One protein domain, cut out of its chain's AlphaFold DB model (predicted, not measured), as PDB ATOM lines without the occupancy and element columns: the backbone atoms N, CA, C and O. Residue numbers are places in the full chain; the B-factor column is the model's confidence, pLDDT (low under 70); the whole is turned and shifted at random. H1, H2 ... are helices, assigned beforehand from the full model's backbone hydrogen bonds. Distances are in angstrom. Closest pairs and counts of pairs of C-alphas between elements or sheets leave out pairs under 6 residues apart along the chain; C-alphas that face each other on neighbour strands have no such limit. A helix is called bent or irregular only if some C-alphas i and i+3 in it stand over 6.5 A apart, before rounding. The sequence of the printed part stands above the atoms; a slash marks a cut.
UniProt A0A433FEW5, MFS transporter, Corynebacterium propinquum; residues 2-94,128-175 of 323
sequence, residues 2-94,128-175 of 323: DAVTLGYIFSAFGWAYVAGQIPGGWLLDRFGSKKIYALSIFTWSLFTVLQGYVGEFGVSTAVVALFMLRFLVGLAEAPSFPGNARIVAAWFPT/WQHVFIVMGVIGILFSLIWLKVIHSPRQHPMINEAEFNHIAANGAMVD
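What this domain is: This is residues 2 to 94 and 128 to 175 of the 323 residues of the protein "MFS transporter" of Corynebacterium propinquum (UniProt A0A433FEW5). Four long helical pieces stand side by side in a row, H1a, H3, H2 and H5, with H2 and H3 as a helical hairpin. H1b bends away from H1a toward the start of H2, H4 carries on beyond H3, and the small H6 lies past H4 at one end. The 141 printed residues hold six named helices, H1 to H6 in order, and no named strand: all helix. The whole is loose, with a radius of gyration of the C-alphas of 18.4 A and spans of 61 by 27 by 22 A.

Where its parts are: H1, residues 3 to 31, was assigned as one helix by its hydrogen bonds but is bent, C-alphas 19 and 22 being 6.9 A apart; its arms are H1a, 3 to 19, 24.5 A, from C-alpha 3 at (-0.254, 3.118, 28.110), and H1b, 22 to 31. H2 is 33 to 52, 29.1 A; H3 59 to 77, 26.5 A; H4 80 to 91; H5 128 to 149, 31.8 A; H6 161 to 169, ending at C-alpha 169 (0.071, 42.569, 65.854).

How they stand to each other: H2, the hub, touches H5 at a shallow tilt of 17 degrees, opposite ways, closest C-alphas Gly 52 and Gln 129, 4.1 A. It touches H3 at 13 degrees, shallow, opposite ways, at C-alphas Trp 44 and Val 73, 4.7 A. H1a touches H3 the same way at a shallow 26 degrees, closest C-alphas Tyr 17 and Gly 74, 4.3 A. H4 touches H2, closest C-alphas Gly 83 and Ser 33, 5.8 A, and H1b, Pro 82 and Gly 25, 6.0 A. H1b and H2 only just touch, only at the corner, with 3 pairs of C-alphas within 8 A. H6 is close to H4 but not clearly touching. Every O i to N i+4 pair is within hydrogen-bond range in H1b, H3, H4 and H6; H1a has 11 of 13, H2 15 of 16, H5 17 of 18.

The domain as a whole: The C-alphas of Gly 58 and Ala 162, the two farthest apart, are 61.0 A apart. Residues 95 to 127 are not printed; C-alphas 94 and 128 are 43.9 A apart across the cut. The link from H5 to H6 is long, 11 residues. Mean pLDDT of the printed part is 90.3, and no printed residue is under 70.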
ATOM      1  N   ASP A   2       3.880   1.134  26.299       85.19
ATOM      2  CA  ASP A   2       2.421   1.038  26.302       85.19
ATOM      3  C   ASP A   2       1.784   1.982  27.343       85.19
ATOM      4  O   ASP A   2       2.459   2.525  28.225       85.19
ATOM      5  N   ALA A   3       0.468   2.183  27.249       84.75
ATOM      6  CA  ALA A   3      -0.254   3.118  28.110       84.75
ATOM      7  C   ALA A   3      -0.225   2.722  29.599       84.75
ATOM      8  O   ALA A   3      -0.195   3.603  30.461       84.75
ATOM      9  N   VAL A   4      -0.186   1.422  29.918       89.44
ATOM     10  CA  VAL A   4      -0.184   0.944  31.311       89.44
ATOM     11  C   VAL A   4       1.135   1.302  31.992       89.44
ATOM     12  O   VAL A   4       1.135   1.903  33.067       89.44
ATOM     13  N   THR A   5       2.264   1.023  31.338       88.81
ATOM     14  CA  THR A   5       3.588   1.388  31.861       88.81
ATOM     15  C   THR A   5       3.739   2.904  32.023       88.81
ATOM     16  O   THR A   5       4.262   3.367  33.039       88.81
ATOM     17  N   LEU A   6       3.232   3.699  31.072       86.69
ATOM     18  CA  LEU A   6       3.222   5.160  31.192       86.69
ATOM     19  C   LEU A   6       2.386   5.626  32.399       86.69
ATOM     20  O   LEU A   6       2.812   6.504  33.150       86.69
ATOM     21  N   GLY A   7       1.239   4.983  32.631       88.56
ATOM     22  CA  GLY A   7       0.396   5.213  33.803       88.56
ATOM     23  C   GLY A   7       1.125   4.957  35.125       88.56
ATOM     24  O   GLY A   7       1.026   5.777  36.042       88.56
ATOM     25  N   TYR A   8       1.915   3.884  35.221       91.19
ATOM     26  CA  TYR A   8       2.747   3.625  36.403       91.19
ATOM     27  C   TYR A   8       3.825   4.694  36.603       91.19
ATOM     28  O   TYR A   8       4.000   5.175  37.723       91.19
ATOM     29  N   ILE A   9       4.503   5.122  35.533       89.88
ATOM     30  CA  ILE A   9       5.514   6.189  35.596       89.88
ATOM     31  C   ILE A   9       4.899   7.508  36.083       89.88
ATOM     32  O   ILE A   9       5.474   8.179  36.942       89.88
ATOM     33  N   PHE A  10       3.722   7.887  35.575       85.75
ATOM     34  CA  PHE A  10       3.018   9.087  36.037       85.75
ATOM     35  C   PHE A  10       2.555   8.968  37.493       85.75
ATOM     36  O   PHE A  10       2.651   9.937  38.248       85.75
ATOM     37  N   SER A  11       2.112   7.780  37.911       90.56
ATOM     38  CA  SER A  11       1.624   7.532  39.273       90.56
ATOM     39  C   SER A  11       2.737   7.528  40.323       90.56
ATOM     40  O   SER A  11       2.487   7.914  41.465       90.56
ATOM     41  N   ALA A  12       3.968   7.158  39.944       93.69
ATOM     42  CA  ALA A  12       5.128   7.114  40.837       93.69
ATOM     43  C   ALA A  12       5.339   8.432  41.598       93.69
ATOM     44  O   ALA A  12       5.565   8.426  42.809       93.69
ATOM     45  N   PHE A  13       5.191   9.559  40.892       93.19
ATOM     46  CA  PHE A  13       5.234  10.893  41.488       93.19
ATOM     47  C   PHE A  13       4.154  11.063  42.562       93.19
ATOM     48  O   PHE A  13       4.462  11.437  43.690       93.19
ATOM     49  N   GLY A  14       2.897  10.748  42.235       90.38
ATOM     50  CA  GLY A  14       1.760  10.942  43.136       90.38
ATOM     51  C   GLY A  14       1.870  10.123  44.425       90.38
ATOM     52  O   GLY A  14       1.597  10.644  45.507       90.38
ATOM     53  N   TRP A  15       2.319   8.867  44.335       93.12
ATOM     54  CA  TRP A  15       2.522   8.012  45.511       93.12
ATOM     55  C   TRP A  15       3.605   8.555  46.441       93.12
ATOM     56  O   TRP A  15       3.379   8.680  47.646       93.12
ATOM     57  N   ALA A  16       4.760   8.923  45.880       94.50
ATOM     58  CA  ALA A  16       5.858   9.496  46.648       94.50
ATOM     59  C   ALA A  16       5.477  10.837  47.278       94.50
ATOM     60  O   ALA A  16       5.797  11.094  48.437       94.50
ATOM     61  N   TYR A  17       4.743  11.663  46.531       92.25
ATOM     62  CA  TYR A  17       4.286  12.968  46.977       92.25
ATOM     63  C   TYR A  17       3.370  12.858  48.199       92.25
ATOM     64  O   TYR A  17       3.595  13.531  49.201       92.25
ATOM     65  N   VAL A  18       2.376  11.961  48.174       91.38
ATOM     66  CA  VAL A  18       1.487  11.727  49.327       91.38
ATOM     67  C   VAL A  18       2.265  11.186  50.529       91.38
ATOM     68  O   VAL A  18       2.101  11.693  51.638       91.38
ATOM     69  N   ALA A  19       3.142  10.199  50.317       92.38
ATOM     70  CA  ALA A  19       3.962   9.634  51.389       92.38
ATOM     71  C   ALA A  19       4.915  10.677  52.009       92.38
ATOM     72  O   ALA A  19       5.161  10.656  53.214       92.38
ATOM     73  N   GLY A  20       5.418  11.607  51.195       92.56
ATOM     74  CA  GLY A  20       6.360  12.649  51.591       92.56
ATOM     75  C   GLY A  20       5.743  13.853  52.305       92.56
ATOM     76  O   GLY A  20       6.479  14.585  52.962       92.56
ATOM     77  N   GLN A  21       4.425  14.075  52.231       88.94
ATOM     78  CA  GLN A  21       3.803  15.280  52.806       88.94
ATOM     79  C   GLN A  21       3.931  15.351  54.333       88.94
ATOM     80  O   GLN A  21       4.278  16.403  54.870       88.94
ATOM     81  N   ILE A  22       3.679  14.241  55.039       87.56
ATOM     82  CA  ILE A  22       3.752  14.208  56.510       87.56
ATOM     83  C   ILE A  22       5.208  14.376  56.990       87.56
ATOM     84  O   ILE A  22       5.460  15.282  57.791       87.56
ATOM     85  N   PRO A  23       6.192  13.591  56.497       89.50
ATOM     86  CA  PRO A  23       7.597  13.801  56.849       89.50
ATOM     87  C   PRO A  23       8.120  15.176  56.424       89.50
ATOM     88  O   PRO A  23       8.878  15.796  57.164       89.50
ATOM     89  N   GLY A  24       7.694  15.673  55.259       87.69
ATOM     90  CA  GLY A  24       8.064  16.988  54.742       87.69
ATOM     91  C   GLY A  24       7.596  18.125  55.647       87.69
ATOM     92  O   GLY A  24       8.379  19.024  55.949       87.69
ATOM     93  N   GLY A  25       6.361  18.049  56.153       85.62
ATOM     94  CA  GLY A  25       5.841  18.979  57.158       85.62
ATOM     95  C   GLY A  25       6.666  18.974  58.447       85.62
ATOM     96  O   GLY A  25       7.072  20.029  58.927       85.62
ATOM     97  N   TRP A  26       7.006  17.787  58.961       85.75
ATOM     98  CA  TRP A  26       7.872  17.660  60.140       85.75
ATOM     99  C   TRP A  26       9.282  18.225  59.905       85.75
ATOM    100  O   TRP A  26       9.859  18.862  60.788       85.75
ATOM    101  N   LEU A  27       9.839  18.020  58.710       87.56
ATOM    102  CA  LEU A  27      11.155  18.534  58.346       87.56
ATOM    103  C   LEU A  27      11.156  20.069  58.307       87.56
ATOM    104  O   LEU A  27      12.075  20.688  58.843       87.56
ATOM    105  N   LEU A  28      10.104  20.674  57.742       85.94
ATOM    106  CA  LEU A  28       9.888  22.125  57.754       85.94
ATOM    107  C   LEU A  28       9.775  22.665  59.183       85.94
ATOM    108  O   LEU A  28      10.418  23.661  59.506       85.94
ATOM    109  N   ASP A  29       9.012  21.985  60.044       82.62
ATOM    110  CA  ASP A  29       8.852  22.367  61.449       82.62
ATOM    111  C   ASP A  29      10.168  22.317  62.235       82.62
ATOM    112  O   ASP A  29      10.362  23.119  63.146       82.62
ATOM    113  N   ARG A  30      11.062  21.377  61.908       83.19
ATOM    114  CA  ARG A  30      12.309  21.153  62.649       83.19
ATOM    115  C   ARG A  30      13.487  21.983  62.146       83.19
ATOM    116  O   ARG A  30      14.313  22.397  62.949       83.19
ATOM    117  N   PHE A  31      13.617  22.159  60.835       84.69
ATOM    118  CA  PHE A  31      14.805  22.763  60.215       84.69
ATOM    119  C   PHE A  31      14.533  24.131  59.576       84.69
ATOM    120  O   PHE A  31      15.451  24.752  59.029       84.69
ATOM    121  N   GLY A  32      13.291  24.611  59.672       84.19
ATOM    122  CA  GLY A  32      12.859  25.909  59.180       84.19
ATOM    123  C   GLY A  32      12.473  25.894  57.704       84.19
ATOM    124  O   GLY A  32      13.038  25.169  56.875       84.19
ATOM    125  N   SER A  33      11.518  26.757  57.363       86.38
ATOM    126  CA  SER A  33      10.903  26.789  56.037       86.38
ATOM    127  C   SER A  33      11.916  27.168  54.954       86.38
ATOM    128  O   SER A  33      12.036  26.464  53.959       86.38
ATOM    129  N   LYS A  34      12.746  28.200  55.168       89.00
ATOM    130  CA  LYS A  34      13.717  28.692  54.167       89.00
ATOM    131  C   LYS A  34      14.650  27.598  53.624       89.00
ATOM    132  O   LYS A  34      14.776  27.455  52.407       89.00
ATOM    133  N   LYS A  35      15.329  26.865  54.515       90.31
ATOM    134  CA  LYS A  35      16.382  25.899  54.151       90.31
ATOM    135  C   LYS A  35      15.800  24.639  53.525       90.31
ATOM    136  O   LYS A  35      16.306  24.181  52.505       90.31
ATOM    137  N   ILE A  36      14.735  24.100  54.116       92.50
ATOM    138  CA  ILE A  36      14.092  22.886  53.613       92.50
ATOM    139  C   ILE A  36      13.426  23.137  52.266       92.50
ATOM    140  O   ILE A  36      13.551  22.302  51.376       92.50
ATOM    141  N   TYR A  37      12.807  24.303  52.073       91.94
ATOM    142  CA  TYR A  37      12.231  24.670  50.782       91.94
ATOM    143  C   TYR A  37      13.303  24.810  49.695       91.94
ATOM    144  O   TYR A  37      13.144  24.279  48.602       91.94
ATOM    145  N   ALA A  38      14.441  25.443  50.005       93.94
ATOM    146  CA  ALA A  38      15.569  25.530  49.078       93.94
ATOM    147  C   ALA A  38      16.135  24.155  48.701       93.94
ATOM    148  O   ALA A  38      16.370  23.882  47.527       93.94
ATOM    149  N   LEU A  39      16.343  23.290  49.702       94.75
ATOM    150  CA  LEU A  39      16.836  21.930  49.499       94.75
ATOM    151  C   LEU A  39      15.854  21.111  48.662       94.75
ATOM    152  O   LEU A  39      16.280  20.378  47.776       94.75
ATOM    153  N   SER A  40      14.556  21.262  48.921       95.31
ATOM    154  CA  SER A  40      13.476  20.658  48.145       95.31
ATOM    155  C   SER A  40      13.556  21.099  46.679       95.31
ATOM    156  O   SER A  40      13.730  20.230  45.820       95.31
ATOM    157  N   ILE A  41      13.582  22.417  46.406       95.81
ATOM    158  CA  ILE A  41      13.717  22.978  45.048       95.81
ATOM    159  C   ILE A  41      14.944  22.403  44.346       95.81
ATOM    160  O   ILE A  41      14.842  21.885  43.235       95.81
ATOM    161  N   PHE A  42      16.105  22.474  44.994       97.50
ATOM    162  CA  PHE A  42      17.358  21.995  44.425       97.50
ATOM    163  C   PHE A  42      17.299  20.497  44.101       97.50
ATOM    164  O   PHE A  42      17.657  20.083  43.000       97.50
ATOM    165  N   THR A  43      16.817  19.688  45.046       96.81
ATOM    166  CA  THR A  43      16.818  18.224  44.942       96.81
ATOM    167  C   THR A  43      15.854  17.736  43.869       96.81
ATOM    168  O   THR A  43      16.245  16.912  43.041       96.81
ATOM    169  N   TRP A  44      14.621  18.259  43.816       97.25
ATOM    170  CA  TRP A  44      13.702  17.871  42.743       97.25
ATOM    171  C   TRP A  44      14.243  18.325  41.390       97.25
ATOM    172  O   TRP A  44      14.167  17.569  40.430       97.25
ATOM    173  N   SER A  45      14.846  19.517  41.318       97.62
ATOM    174  CA  SER A  45      15.349  20.078  40.064       97.62
ATOM    175  C   SER A  45      16.539  19.287  39.535       97.62
ATOM    176  O   SER A  45      16.621  19.028  38.337       97.62
ATOM    177  N   LEU A  46      17.418  18.822  40.428       97.81
ATOM    178  CA  LEU A  46      18.492  17.894  40.096       97.81
ATOM    179  C   LEU A  46      17.930  16.594  39.509       97.81
ATOM    180  O   LEU A  46      18.356  16.172  38.436       97.81
ATOM    181  N   PHE A  47      16.936  15.982  40.159       97.88
ATOM    182  CA  PHE A  47      16.290  14.780  39.628       97.88
ATOM    183  C   PHE A  47      15.551  15.038  38.310       97.88
ATOM    184  O   PHE A  47      15.513  14.152  37.458       97.88
ATOM    185  N   THR A  48      15.002  16.237  38.098       96.94
ATOM    186  CA  THR A  48      14.442  16.651  36.807       96.94
ATOM    187  C   THR A  48      15.527  16.705  35.736       96.94
ATOM    188  O   THR A  48      15.330  16.100  34.691       96.94
ATOM    189  N   VAL A  49      16.691  17.318  35.988       97.69
ATOM    190  CA  VAL A  49      17.814  17.314  35.028       97.69
ATOM    191  C   VAL A  49      18.225  15.883  34.674       97.69
ATOM    192  O   VAL A  49      18.385  15.564  33.497       97.69
ATOM    193  N   LEU A  50      18.332  14.999  35.673       96.44
ATOM    194  CA  LEU A  50      18.700  13.596  35.459       96.44
ATOM    195  C   LEU A  50      17.701  12.839  34.568       96.44
ATOM    196  O   LEU A  50      18.119  11.948  33.832       96.44
ATOM    197  N   GLN A  51      16.413  13.213  34.555       95.38
ATOM    198  CA  GLN A  51      15.424  12.614  33.642       95.38
ATOM    199  C   GLN A  51      15.751  12.873  32.165       95.38
ATOM    200  O   GLN A  51      15.424  12.040  31.322       95.38
ATOM    201  N   GLY A  52      16.435  13.977  31.845       94.31
ATOM    202  CA  GLY A  52      16.854  14.290  30.476       94.31
ATOM    203  C   GLY A  52      17.870  13.297  29.905       94.31
ATOM    204  O   GLY A  52      17.884  13.069  28.701       94.31
ATOM    205  N   TYR A  53      18.662  12.645  30.760       94.12
ATOM    206  CA  TYR A  53      19.707  11.696  30.355       94.12
ATOM    207  C   TYR A  53      19.227  10.242  30.313       94.12
ATOM    208  O   TYR A  53      19.984   9.339  29.972       94.12
ATOM    209  N   VAL A  54      17.957   9.990  30.638       93.12
ATOM    210  CA  VAL A  54      17.406   8.628  30.675       93.12
ATOM    211  C   VAL A  54      17.390   7.971  29.286       93.12
ATOM    212  O   VAL A  54      17.417   6.747  29.183       93.12
ATOM    213  N   GLY A  55      17.394   8.777  28.219       85.00
ATOM    214  CA  GLY A  55      17.443   8.299  26.835       85.00
ATOM    215  C   GLY A  55      18.748   7.603  26.437       85.00
ATOM    216  O   GLY A  55      18.750   6.890  25.440       85.00
ATOM    217  N   GLU A  56      19.824   7.765  27.214       87.62
ATOM    218  CA  GLU A  56      21.121   7.112  26.970       87.62
ATOM    219  C   GLU A  56      21.129   5.632  27.398       87.62
ATOM    220  O   GLU A  56      22.024   4.868  27.039       87.62
ATOM    221  N   PHE A  57      20.135   5.207  28.183       88.69
ATOM    222  CA  PHE A  57      20.016   3.827  28.644       88.69
ATOM    223  C   PHE A  57      19.157   2.981  27.698       88.69
ATOM    224  O   PHE A  57      18.268   3.473  27.002       88.69
ATOM    225  N   GLY A  58      19.357   1.658  27.736       88.50
ATOM    226  CA  GLY A  58      18.448   0.715  27.084       88.50
ATOM    227  C   GLY A  58      17.011   0.855  27.606       88.50
ATOM    228  O   GLY A  58      16.795   1.208  28.764       88.50
ATOM    229  N   VAL A  59      16.018   0.546  26.763       85.06
ATOM    230  CA  VAL A  59      14.588   0.827  27.021       85.06
ATOM    231  C   VAL A  59      14.098   0.310  28.381       85.06
ATOM    232  O   VAL A  59      13.384   1.021  29.085       85.06
ATOM    233  N   SER A  60      14.488  -0.901  28.783       86.31
ATOM    234  CA  SER A  60      14.092  -1.486  30.073       86.31
ATOM    235  C   SER A  60      14.658  -0.705  31.263       86.31
ATOM    236  O   SER A  60      13.927  -0.366  32.194       86.31
ATOM    237  N   THR A  61      15.943  -0.360  31.213       90.12
ATOM    238  CA  THR A  61      16.617   0.442  32.238       90.12
ATOM    239  C   THR A  61      16.081   1.870  32.264       90.12
ATOM    240  O   THR A  61      15.886   2.423  33.342       90.12
ATOM    241  N   ALA A  62      15.768   2.442  31.099       90.56
ATOM    242  CA  ALA A  62      15.201   3.776  30.970       90.56
ATOM    243  C   ALA A  62      13.829   3.893  31.657       90.56
ATOM    244  O   ALA A  62      13.578   4.850  32.386       90.56
ATOM    245  N   VAL A  63      12.958   2.891  31.494       90.38
ATOM    246  CA  VAL A  63      11.643   2.839  32.160       90.38
ATOM    247  C   VAL A  63      11.794   2.827  33.683       90.38
ATOM    248  O   VAL A  63      11.153   3.621  34.373       90.38
ATOM    249  N   VAL A  64      12.664   1.962  34.211       92.81
ATOM    250  CA  VAL A  64      12.903   1.854  35.659       92.81
ATOM    251  C   VAL A  64      13.547   3.131  36.203       92.81
ATOM    252  O   VAL A  64      13.114   3.645  37.235       92.81
ATOM    253  N   ALA A  65      14.536   3.684  35.497       93.88
ATOM    254  CA  ALA A  65      15.184   4.935  35.873       93.88
ATOM    255  C   ALA A  65      14.184   6.097  35.902       93.88
ATOM    256  O   ALA A  65      14.154   6.853  36.872       93.88
ATOM    257  N   LEU A  66      13.315   6.212  34.892       93.25
ATOM    258  CA  LEU A  66      12.291   7.252  34.840       93.25
ATOM    259  C   LEU A  66      11.276   7.102  35.977       93.25
ATOM    260  O   LEU A  66      10.928   8.097  36.611       93.25
ATOM    261  N   PHE A  67      10.842   5.876  36.277       94.88
ATOM    262  CA  PHE A  67       9.966   5.597  37.415       94.88
ATOM    263  C   PHE A  67      10.610   6.041  38.736       94.88
ATOM    264  O   PHE A  67       9.999   6.787  39.503       94.88
ATOM    265  N   MET A  68      11.862   5.642  38.982       96.38
ATOM    266  CA  MET A  68      12.591   5.997  40.202       96.38
ATOM    267  C   MET A  68      12.820   7.504  40.312       96.38
ATOM    268  O   MET A  68      12.585   8.083  41.368       96.38
ATOM    269  N   LEU A  69      13.219   8.169  39.227       96.38
ATOM    270  CA  LEU A  69      13.405   9.620  39.213       96.38
ATOM    271  C   LEU A  69      12.085  10.360  39.450       96.38
ATOM    272  O   LEU A  69      12.069  11.336  40.195       96.38
ATOM    273  N   ARG A  70      10.963   9.889  38.889       94.81
ATOM    274  CA  ARG A  70       9.631  10.456  39.156       94.81
ATOM    275  C   ARG A  70       9.207  10.281  40.608       94.81
ATOM    276  O   ARG A  70       8.682  11.224  41.196       94.81
ATOM    277  N   PHE A  71       9.473   9.114  41.187       96.81
ATOM    278  CA  PHE A  71       9.248   8.860  42.606       96.81
ATOM    279  C   PHE A  71      10.082   9.816  43.475       96.81
ATOM    280  O   PHE A  71       9.557  10.479  44.365       96.81
ATOM    281  N   LEU A  72      11.375   9.958  43.181       96.62
ATOM    282  CA  LEU A  72      12.278  10.836  43.926       96.62
ATOM    283  C   LEU A  72      11.911  12.321  43.799       96.62
ATOM    284  O   LEU A  72      11.964  13.037  44.797       96.62
ATOM    285  N   VAL A  73      11.485  12.774  42.614       96.62
ATOM    286  CA  VAL A  73      10.926  14.124  42.422       96.62
ATOM    287  C   VAL A  73       9.695  14.321  43.304       96.62
ATOM    288  O   VAL A  73       9.644  15.301  44.039       96.62
ATOM    289  N   GLY A  74       8.751  13.374  43.314       94.88
ATOM    290  CA  GLY A  74       7.552  13.467  44.154       94.88
ATOM    291  C   GLY A  74       7.873  13.559  45.645       94.88
ATOM    292  O   GLY A  74       7.299  14.385  46.351       94.88
ATOM    293  N   LEU A  75       8.841  12.771  46.121       95.12
ATOM    294  CA  LEU A  75       9.290  12.822  47.512       95.12
ATOM    295  C   LEU A  75       9.961  14.163  47.849       95.12
ATOM    296  O   LEU A  75       9.697  14.736  48.906       95.12
ATOM    297  N   ALA A  76      10.817  14.661  46.954       95.44
ATOM    298  CA  ALA A  76      11.523  15.923  47.134       95.44
ATOM    299  C   ALA A  76      10.579  17.129  47.086       95.44
ATOM    300  O   ALA A  76      10.789  18.075  47.837       95.44
ATOM    301  N   GLU A  77       9.539  17.098  46.251       94.06
ATOM    302  CA  GLU A  77       8.577  18.190  46.057       94.06
ATOM    303  C   GLU A  77       7.473  18.224  47.130       94.06
ATOM    304  O   GLU A  77       6.838  19.258  47.337       94.06
ATOM    305  N   ALA A  78       7.263  17.134  47.873       92.75
ATOM    306  CA  ALA A  78       6.201  17.009  48.875       92.75
ATOM    307  C   ALA A  78       6.103  18.144  49.929       92.75
ATOM    308  O   ALA A  78       4.981  18.518  50.287       92.75
ATOM    309  N   PRO A  79       7.207  18.745  50.426       90.62
ATOM    310  CA  PRO A  79       7.145  19.858  51.378       90.62
ATOM    311  C   PRO A  79       6.625  21.179  50.781       90.62
ATOM    312  O   PRO A  79       6.416  22.135  51.527       90.62
ATOM    313  N   SER A  80       6.400  21.263  49.465       88.75
ATOM    314  CA  SER A  80       6.105  22.526  48.776       88.75
ATOM    315  C   SER A  80       4.832  23.213  49.287       88.75
ATOM    316  O   SER A  80       4.837  24.372  49.699       88.75
ATOM    317  N   PHE A  81       3.708  22.501  49.339       83.94
ATOM    318  CA  PHE A  81       2.450  23.111  49.793       83.94
ATOM    319  C   PHE A  81       2.454  23.477  51.287       83.94
ATOM    320  O   PHE A  81       2.086  24.613  51.604       83.94
ATOM    321  N   PRO A  82       2.903  22.599  52.210       83.75
ATOM    322  CA  PRO A  82       3.061  22.972  53.613       83.75
ATOM    323  C   PRO A  82       4.004  24.167  53.808       83.75
ATOM    324  O   PRO A  82       3.698  25.064  54.591       83.75
ATOM    325  N   GLY A  83       5.117  24.221  53.069       85.88
ATOM    326  CA  GLY A  83       6.067  25.330  53.122       85.88
ATOM    327  C   GLY A  83       5.444  26.656  52.689       85.88
ATOM    328  O   GLY A  83       5.564  27.646  53.410       85.88
ATOM    329  N   ASN A  84       4.698  26.669  51.579       87.75
ATOM    330  CA  ASN A  84       3.991  27.868  51.115       87.75
ATOM    331  C   ASN A  84       2.969  28.364  52.140       87.75
ATOM    332  O   ASN A  84       2.935  29.555  52.444       87.75
ATOM    333  N   ALA A  85       2.179  27.458  52.722       84.12
ATOM    334  CA  ALA A  85       1.210  27.816  53.756       84.12
ATOM    335  C   ALA A  85       1.891  28.426  54.997       84.12
ATOM    336  O   ALA A  85       1.412  29.429  55.528       84.12
ATOM    337  N   ARG A  86       3.035  27.872  55.430       84.50
ATOM    338  CA  ARG A  86       3.824  28.418  56.549       84.50
ATOM    339  C   ARG A  86       4.368  29.811  56.236       84.50
ATOM    340  O   ARG A  86       4.229  30.707  57.063       84.50
ATOM    341  N   ILE A  87       4.926  30.016  55.042       87.75
ATOM    342  CA  ILE A  87       5.474  31.314  54.616       87.75
ATOM    343  C   ILE A  87       4.374  32.371  54.546       87.75
ATOM    344  O   ILE A  87       4.542  33.453  55.105       87.75
ATOM    345  N   VAL A  88       3.230  32.048  53.935       87.38
ATOM    346  CA  VAL A  88       2.084  32.964  53.872       87.38
ATOM    347  C   VAL A  88       1.603  33.323  55.274       87.38
ATOM    348  O   VAL A  88       1.355  34.490  55.567       87.38
ATOM    349  N   ALA A  89       1.515  32.346  56.175       85.81
ATOM    350  CA  ALA A  89       1.073  32.612  57.533       85.81
ATOM    351  C   ALA A  89       2.097  33.402  58.371       85.81
ATOM    352  O   ALA A  89       1.686  34.112  59.293       85.81
ATOM    353  N   ALA A  90       3.393  33.301  58.061       86.75
ATOM    354  CA  ALA A  90       4.456  34.060  58.718       86.75
ATOM    355  C   ALA A  90       4.552  35.513  58.225       86.75
ATOM    356  O   ALA A  90       4.823  36.399  59.029       86.75
ATOM    357  N   TRP A  91       4.324  35.754  56.931       88.69
ATOM    358  CA  TRP A  91       4.497  37.069  56.306       88.69
ATOM    359  C   TRP A  91       3.227  37.915  56.246       88.69
ATOM    360  O   TRP A  91       3.326  39.135  56.302       88.69
ATOM    361  N   PHE A  92       2.043  37.301  56.148       88.12
ATOM    362  CA  PHE A  92       0.804  38.048  55.928       88.12
ATOM    363  C   PHE A  92      -0.108  38.076  57.166       88.12
ATOM    364  O   PHE A  92      -0.362  37.023  57.778       88.12
ATOM    365  N   PRO A  93      -0.670  39.258  57.496       87.88
ATOM    366  CA  PRO A  93      -1.761  39.411  58.452       87.88
ATOM    367  C   PRO A  93      -2.973  38.544  58.116       87.88
ATOM    368  O   PRO A  93      -3.241  38.241  56.954       87.88
ATOM    369  N   THR A  94      -3.779  38.208  59.126       80.38
ATOM    370  CA  THR A  94      -4.951  37.325  58.953       80.38
ATOM    371  C   THR A  94      -5.926  37.824  57.879       80.38
ATOM    372  O   THR A  94      -6.448  37.016  57.115       80.38
ATOM    373  N   TRP A 128      12.925  16.018  23.418       92.38
ATOM    374  CA  TRP A 128      12.263  15.944  24.720       92.38
ATOM    375  C   TRP A 128      13.225  16.005  25.913       92.38
ATOM    376  O   TRP A 128      12.852  16.504  26.973       92.38
ATOM    377  N   GLN A 129      14.466  15.546  25.744       94.81
ATOM    378  CA  GLN A 129      15.503  15.535  26.779       94.81
ATOM    379  C   GLN A 129      15.789  16.951  27.293       94.81
ATOM    380  O   GLN A 129      15.938  17.178  28.495       94.81
ATOM    381  N   HIS A 130      15.796  17.923  26.380       95.69
ATOM    382  CA  HIS A 130      16.124  19.311  26.680       95.69
ATOM    383  C   HIS A 130      15.068  19.995  27.547       95.69
ATOM    384  O   HIS A 130      15.415  20.901  28.299       95.69
ATOM    385  N   VAL A 131      13.809  19.541  27.531       95.62
ATOM    386  CA  VAL A 131      12.780  20.057  28.450       95.62
ATOM    387  C   VAL A 131      13.183  19.800  29.898       95.62
ATOM    388  O   VAL A 131      13.157  20.709  30.723       95.62
ATOM    389  N   PHE A 132      13.605  18.573  30.199       96.12
ATOM    390  CA  PHE A 132      14.027  18.176  31.539       96.12
ATOM    391  C   PHE A 132      15.283  18.928  31.991       96.12
ATOM    392  O   PHE A 132      15.348  19.405  33.125       96.12
ATOM    393  N   ILE A 133      16.249  19.099  31.085       96.75
ATOM    394  CA  ILE A 133      17.492  19.824  31.367       96.75
ATOM    395  C   ILE A 133      17.205  21.308  31.624       96.75
ATOM    396  O   ILE A 133      17.593  21.825  32.667       96.75
ATOM    397  N   VAL A 134      16.493  21.989  30.720       96.50
ATOM    398  CA  VAL A 134      16.204  23.429  30.839       96.50
ATOM    399  C   VAL A 134      15.383  23.718  32.095       96.50
ATOM    400  O   VAL A 134      15.765  24.577  32.889       96.50
ATOM    401  N   MET A 135      14.294  22.976  32.320       95.56
ATOM    402  CA  MET A 135      13.422  23.199  33.479       95.56
ATOM    403  C   MET A 135      14.133  22.878  34.798       95.56
ATOM    404  O   MET A 135      13.988  23.616  35.772       95.56
ATOM    405  N   GLY A 136      14.951  21.821  34.826       96.88
ATOM    406  CA  GLY A 136      15.754  21.479  35.994       96.88
ATOM    407  C   GLY A 136      16.856  22.508  36.285       96.88
ATOM    408  O   GLY A 136      17.034  22.903  37.432       96.88
ATOM    409  N   VAL A 137      17.551  23.029  35.270       97.19
ATOM    410  CA  VAL A 137      18.562  24.088  35.461       97.19
ATOM    411  C   VAL A 137      17.923  25.373  35.987       97.19
ATOM    412  O   VAL A 137      18.443  25.960  36.936       97.19
ATOM    413  N   ILE A 138      16.776  25.787  35.435       96.50
ATOM    414  CA  ILE A 138      16.022  26.945  35.938       96.50
ATOM    415  C   ILE A 138      15.666  26.751  37.418       96.50
ATOM    416  O   ILE A 138      15.871  27.663  38.218       96.50
ATOM    417  N   GLY A 139      15.190  25.564  37.800       96.00
ATOM    418  CA  GLY A 139      14.868  25.248  39.191       96.00
ATOM    419  C   GLY A 139      16.089  25.278  40.119       96.00
ATOM    420  O   GLY A 139      16.027  25.863  41.202       96.00
ATOM    421  N   ILE A 140      17.240  24.757  39.677       97.31
ATOM    422  CA  ILE A 140      18.500  24.844  40.434       97.31
ATOM    423  C   ILE A 140      18.897  26.307  40.649       97.31
ATOM    424  O   ILE A 140      19.157  26.705  41.786       97.31
ATOM    425  N   LEU A 141      18.896  27.131  39.598       96.81
ATOM    426  CA  LEU A 141      19.187  28.563  39.720       96.81
ATOM    427  C   LEU A 141      18.200  29.261  40.665       96.81
ATOM    428  O   LEU A 141      18.603  30.072  41.499       96.81
ATOM    429  N   PHE A 142      16.918  28.901  40.593       95.62
ATOM    430  CA  PHE A 142      15.891  29.455  41.465       95.62
ATOM    431  C   PHE A 142      16.109  29.082  42.936       95.62
ATOM    432  O   PHE A 142      15.896  29.923  43.805       95.62
ATOM    433  N   SER A 143      16.609  27.878  43.241       95.50
ATOM    434  CA  SER A 143      16.962  27.492  44.618       95.50
ATOM    435  C   SER A 143      18.047  28.396  45.227       95.50
ATOM    436  O   SER A 143      17.962  28.770  46.400       95.50
ATOM    437  N   LEU A 144      19.025  28.827  44.423       94.69
ATOM    438  CA  LEU A 144      20.072  29.762  44.846       94.69
ATOM    439  C   LEU A 144      19.508  31.168  45.085       94.69
ATOM    440  O   LEU A 144      19.830  31.808  46.089       94.69
ATOM    441  N   ILE A 145      18.630  31.633  44.191       95.12
ATOM    442  CA  ILE A 145      17.919  32.911  44.348       95.12
ATOM    443  C   ILE A 145      17.056  32.877  45.613       95.12
ATOM    444  O   ILE A 145      17.098  33.810  46.410       95.12
ATOM    445  N   TRP A 146      16.334  31.782  45.847       93.56
ATOM    446  CA  TRP A 146      15.491  31.588  47.022       93.56
ATOM    447  C   TRP A 146      16.279  31.733  48.327       93.56
ATOM    448  O   TRP A 146      15.864  32.474  49.219       93.56
ATOM    449  N   LEU A 147      17.448  31.090  48.430       91.06
ATOM    450  CA  LEU A 147      18.317  31.209  49.607       91.06
ATOM    451  C   LEU A 147      18.783  32.646  49.859       91.06
ATOM    452  O   LEU A 147      18.964  33.031  51.017       91.06
ATOM    453  N   LYS A 148      18.970  33.434  48.798       90.88
ATOM    454  CA  LYS A 148      19.408  34.828  48.896       90.88
ATOM    455  C   LYS A 148      18.266  35.791  49.211       90.88
ATOM    456  O   LYS A 148      18.487  36.750  49.938       90.88
ATOM    457  N   VAL A 149      17.075  35.569  48.663       90.06
ATOM    458  CA  VAL A 149      15.961  36.529  48.738       90.06
ATOM    459  C   VAL A 149      15.077  36.265  49.954       90.06
ATOM    460  O   VAL A 149      14.796  37.177  50.727       90.06
ATOM    461  N   ILE A 150      14.671  35.014  50.176       89.06
ATOM    462  CA  ILE A 150      13.679  34.696  51.203       89.06
ATOM    463  C   ILE A 150      14.319  34.677  52.585       89.06
ATOM    464  O   ILE A 150      15.316  33.995  52.813       89.06
ATOM    465  N   HIS A 151      13.719  35.395  53.526       85.81
ATOM    466  CA  HIS A 151      14.074  35.387  54.943       85.81
ATOM    467  C   HIS A 151      12.801  35.295  55.788       85.81
ATOM    468  O   HIS A 151      11.698  35.515  55.286       85.81
ATOM    469  N   SER A 152      12.938  34.951  57.068       83.62
ATOM    470  CA  SER A 152      11.841  35.175  58.011       83.62
ATOM    471  C   SER A 152      11.641  36.685  58.186       83.62
ATOM    472  O   SER A 152      12.628  37.421  58.080       83.62
ATOM    473  N   PRO A 153      10.418  37.169  58.479       83.19
ATOM    474  CA  PRO A 153      10.175  38.607  58.589       83.19
ATOM    475  C   PRO A 153      11.132  39.276  59.581       83.19
ATOM    476  O   PRO A 153      11.672  40.331  59.300       83.19
ATOM    477  N   ARG A 154      11.457  38.609  60.694       79.12
ATOM    478  CA  ARG A 154      12.370  39.126  61.725       79.12
ATOM    479  C   ARG A 154      13.836  39.247  61.291       79.12
ATOM    480  O   ARG A 154      14.573  40.045  61.855       79.12
ATOM    481  N   GLN A 155      14.277  38.417  60.347       83.31
ATOM    482  CA  GLN A 155      15.658  38.394  59.844       83.31
ATOM    483  C   GLN A 155      15.778  39.053  58.466       83.31
ATOM    484  O   GLN A 155      16.831  38.975  57.832       83.31
ATOM    485  N   HIS A 156      14.693  39.640  57.961       86.38
ATOM    486  CA  HIS A 156      14.677  40.197  56.625       86.38
ATOM    487  C   HIS A 156      15.430  41.536  56.602       86.38
ATOM    488  O   HIS A 156      15.069  42.446  57.344       86.38
ATOM    489  N   PRO A 157      16.450  41.704  55.742       85.62
ATOM    490  CA  PRO A 157      17.344  42.865  55.801       85.62
ATOM    491  C   PRO A 157      16.674  44.190  55.409       85.62
ATOM    492  O   PRO A 157      17.209  45.249  55.713       85.62
ATOM    493  N   MET A 158      15.533  44.140  54.714       88.75
ATOM    494  CA  MET A 158      14.817  45.327  54.228       88.75
ATOM    495  C   MET A 158      13.482  45.588  54.943       88.75
ATOM    496  O   MET A 158      12.744  46.464  54.506       88.75
ATOM    497  N   ILE A 159      13.131  44.821  55.984       88.81
ATOM    498  CA  ILE A 159      11.874  45.060  56.710       88.81
ATOM    499  C   ILE A 159      12.014  46.292  57.613       88.81
ATOM    500  O   ILE A 159      13.047  46.477  58.257       88.81
ATOM    501  N   ASN A 160      10.977  47.125  57.681       90.62
ATOM    502  CA  ASN A 160      10.922  48.224  58.646       90.62
ATOM    503  C   ASN A 160      10.291  47.750  59.970       90.62
ATOM    504  O   ASN A 160       9.406  46.895  59.966       90.62
ATOM    505  N   GLU A 161      10.669  48.344  61.105       87.62
ATOM    506  CA  GLU A 161      10.070  48.039  62.413       87.62
ATOM    507  C   GLU A 161       8.553  48.273  62.424       87.62
ATOM    508  O   GLU A 161       7.805  47.482  62.998       87.62
ATOM    509  N   ALA A 162       8.081  49.323  61.743       88.75
ATOM    510  CA  ALA A 162       6.651  49.608  61.619       88.75
ATOM    511  C   ALA A 162       5.890  48.475  60.903       88.75
ATOM    512  O   ALA A 162       4.802  48.089  61.329       88.75
ATOM    513  N   GLU A 163       6.482  47.915  59.845       87.88
ATOM    514  CA  GLU A 163       5.913  46.801  59.084       87.88
ATOM    515  C   GLU A 163       5.949  45.505  59.901       87.88
ATOM    516  O   GLU A 163       4.934  44.820  60.018       87.88
ATOM    517  N   PHE A 164       7.078  45.209  60.553       87.50
ATOM    518  CA  PHE A 164       7.198  44.046  61.432       87.50
ATOM    519  C   PHE A 164       6.146  44.068  62.550       87.50
ATOM    520  O   PHE A 164       5.446  43.077  62.764       87.50
ATOM    521  N   ASN A 165       5.983  45.212  63.223       88.06
ATOM    522  CA  ASN A 165       4.994  45.381  64.286       88.06
ATOM    523  C   ASN A 165       3.560  45.254  63.759       88.06
ATOM    524  O   ASN A 165       2.725  44.634  64.416       88.06
ATOM    525  N   HIS A 166       3.273  45.787  62.567       88.06
ATOM    526  CA  HIS A 166       1.968  45.640  61.928       88.06
ATOM    527  C   HIS A 166       1.636  44.168  61.642       88.06
ATOM    528  O   HIS A 166       0.552  43.693  61.977       88.06
ATOM    529  N   ILE A 167       2.579  43.429  61.059       88.00
ATOM    530  CA  ILE A 167       2.403  42.018  60.706       88.00
ATOM    531  C   ILE A 167       2.235  41.169  61.980       88.00
ATOM    532  O   ILE A 167       1.292  40.377  62.081       88.00
ATOM    533  N   ALA A 168       3.083  41.390  62.989       86.00
ATOM    534  CA  ALA A 168       3.038  40.687  64.270       86.00
ATOM    535  C   ALA A 168       1.734  40.941  65.048       86.00
ATOM    536  O   ALA A 168       1.109  39.997  65.533       86.00
ATOM    537  N   ALA A 169       1.290  42.200  65.134       86.69
ATOM    538  CA  ALA A 169       0.071  42.569  65.854       86.69
ATOM    539  C   ALA A 169      -1.200  42.021  65.182       86.69
ATOM    540  O   ALA A 169      -2.167  41.693  65.868       86.69
ATOM    541  N   ASN A 170      -1.191  41.862  63.855       85.00
ATOM    542  CA  ASN A 170      -2.356  41.423  63.078       85.00
ATOM    543  C   ASN A 170      -2.389  39.903  62.805       85.00
ATOM    544  O   ASN A 170      -3.012  39.419  61.847       85.00
ATOM    545  N   GLY A 171      -1.750  39.127  63.688       78.88
ATOM    546  CA  GLY A 171      -1.909  37.674  63.780       78.88
ATOM    547  C   GLY A 171      -1.005  36.857  62.859       78.88
ATOM    548  O   GLY A 171      -1.245  35.655  62.697       78.88
ATOM    549  N   ALA A 172       0.021  37.462  62.253       81.44
ATOM    550  CA  ALA A 172       1.047  36.714  61.538       81.44
ATOM    551  C   ALA A 172       1.886  35.852  62.494       81.44
ATOM    552  O   ALA A 172       2.211  36.253  63.610       81.44
ATOM    553  N   MET A 173       2.261  34.654  62.053       80.56
ATOM    554  CA  MET A 173       3.076  33.726  62.838       80.56
ATOM    555  C   MET A 173       4.567  34.000  62.605       80.56
ATOM    556  O   MET A 173       5.274  33.206  61.991       80.56
ATOM    557  N   VAL A 174       5.040  35.152  63.076       77.44
ATOM    558  CA  VAL A 174       6.392  35.679  62.802       77.44
ATOM    559  C   VAL A 174       7.535  34.824  63.370       77.44
ATOM    560  O   VAL A 174       8.634  34.834  62.819       77.44
ATOM    561  N   ASP A 175       7.270  34.041  64.421       72.44
ATOM    562  CA  ASP A 175       8.262  33.194  65.103       72.44
ATOM    563  C   ASP A 175       8.128  31.692  64.763       72.44
ATOM    564  O   ASP A 175       8.630  30.834  65.486       72.44
TER     565      ASP A 175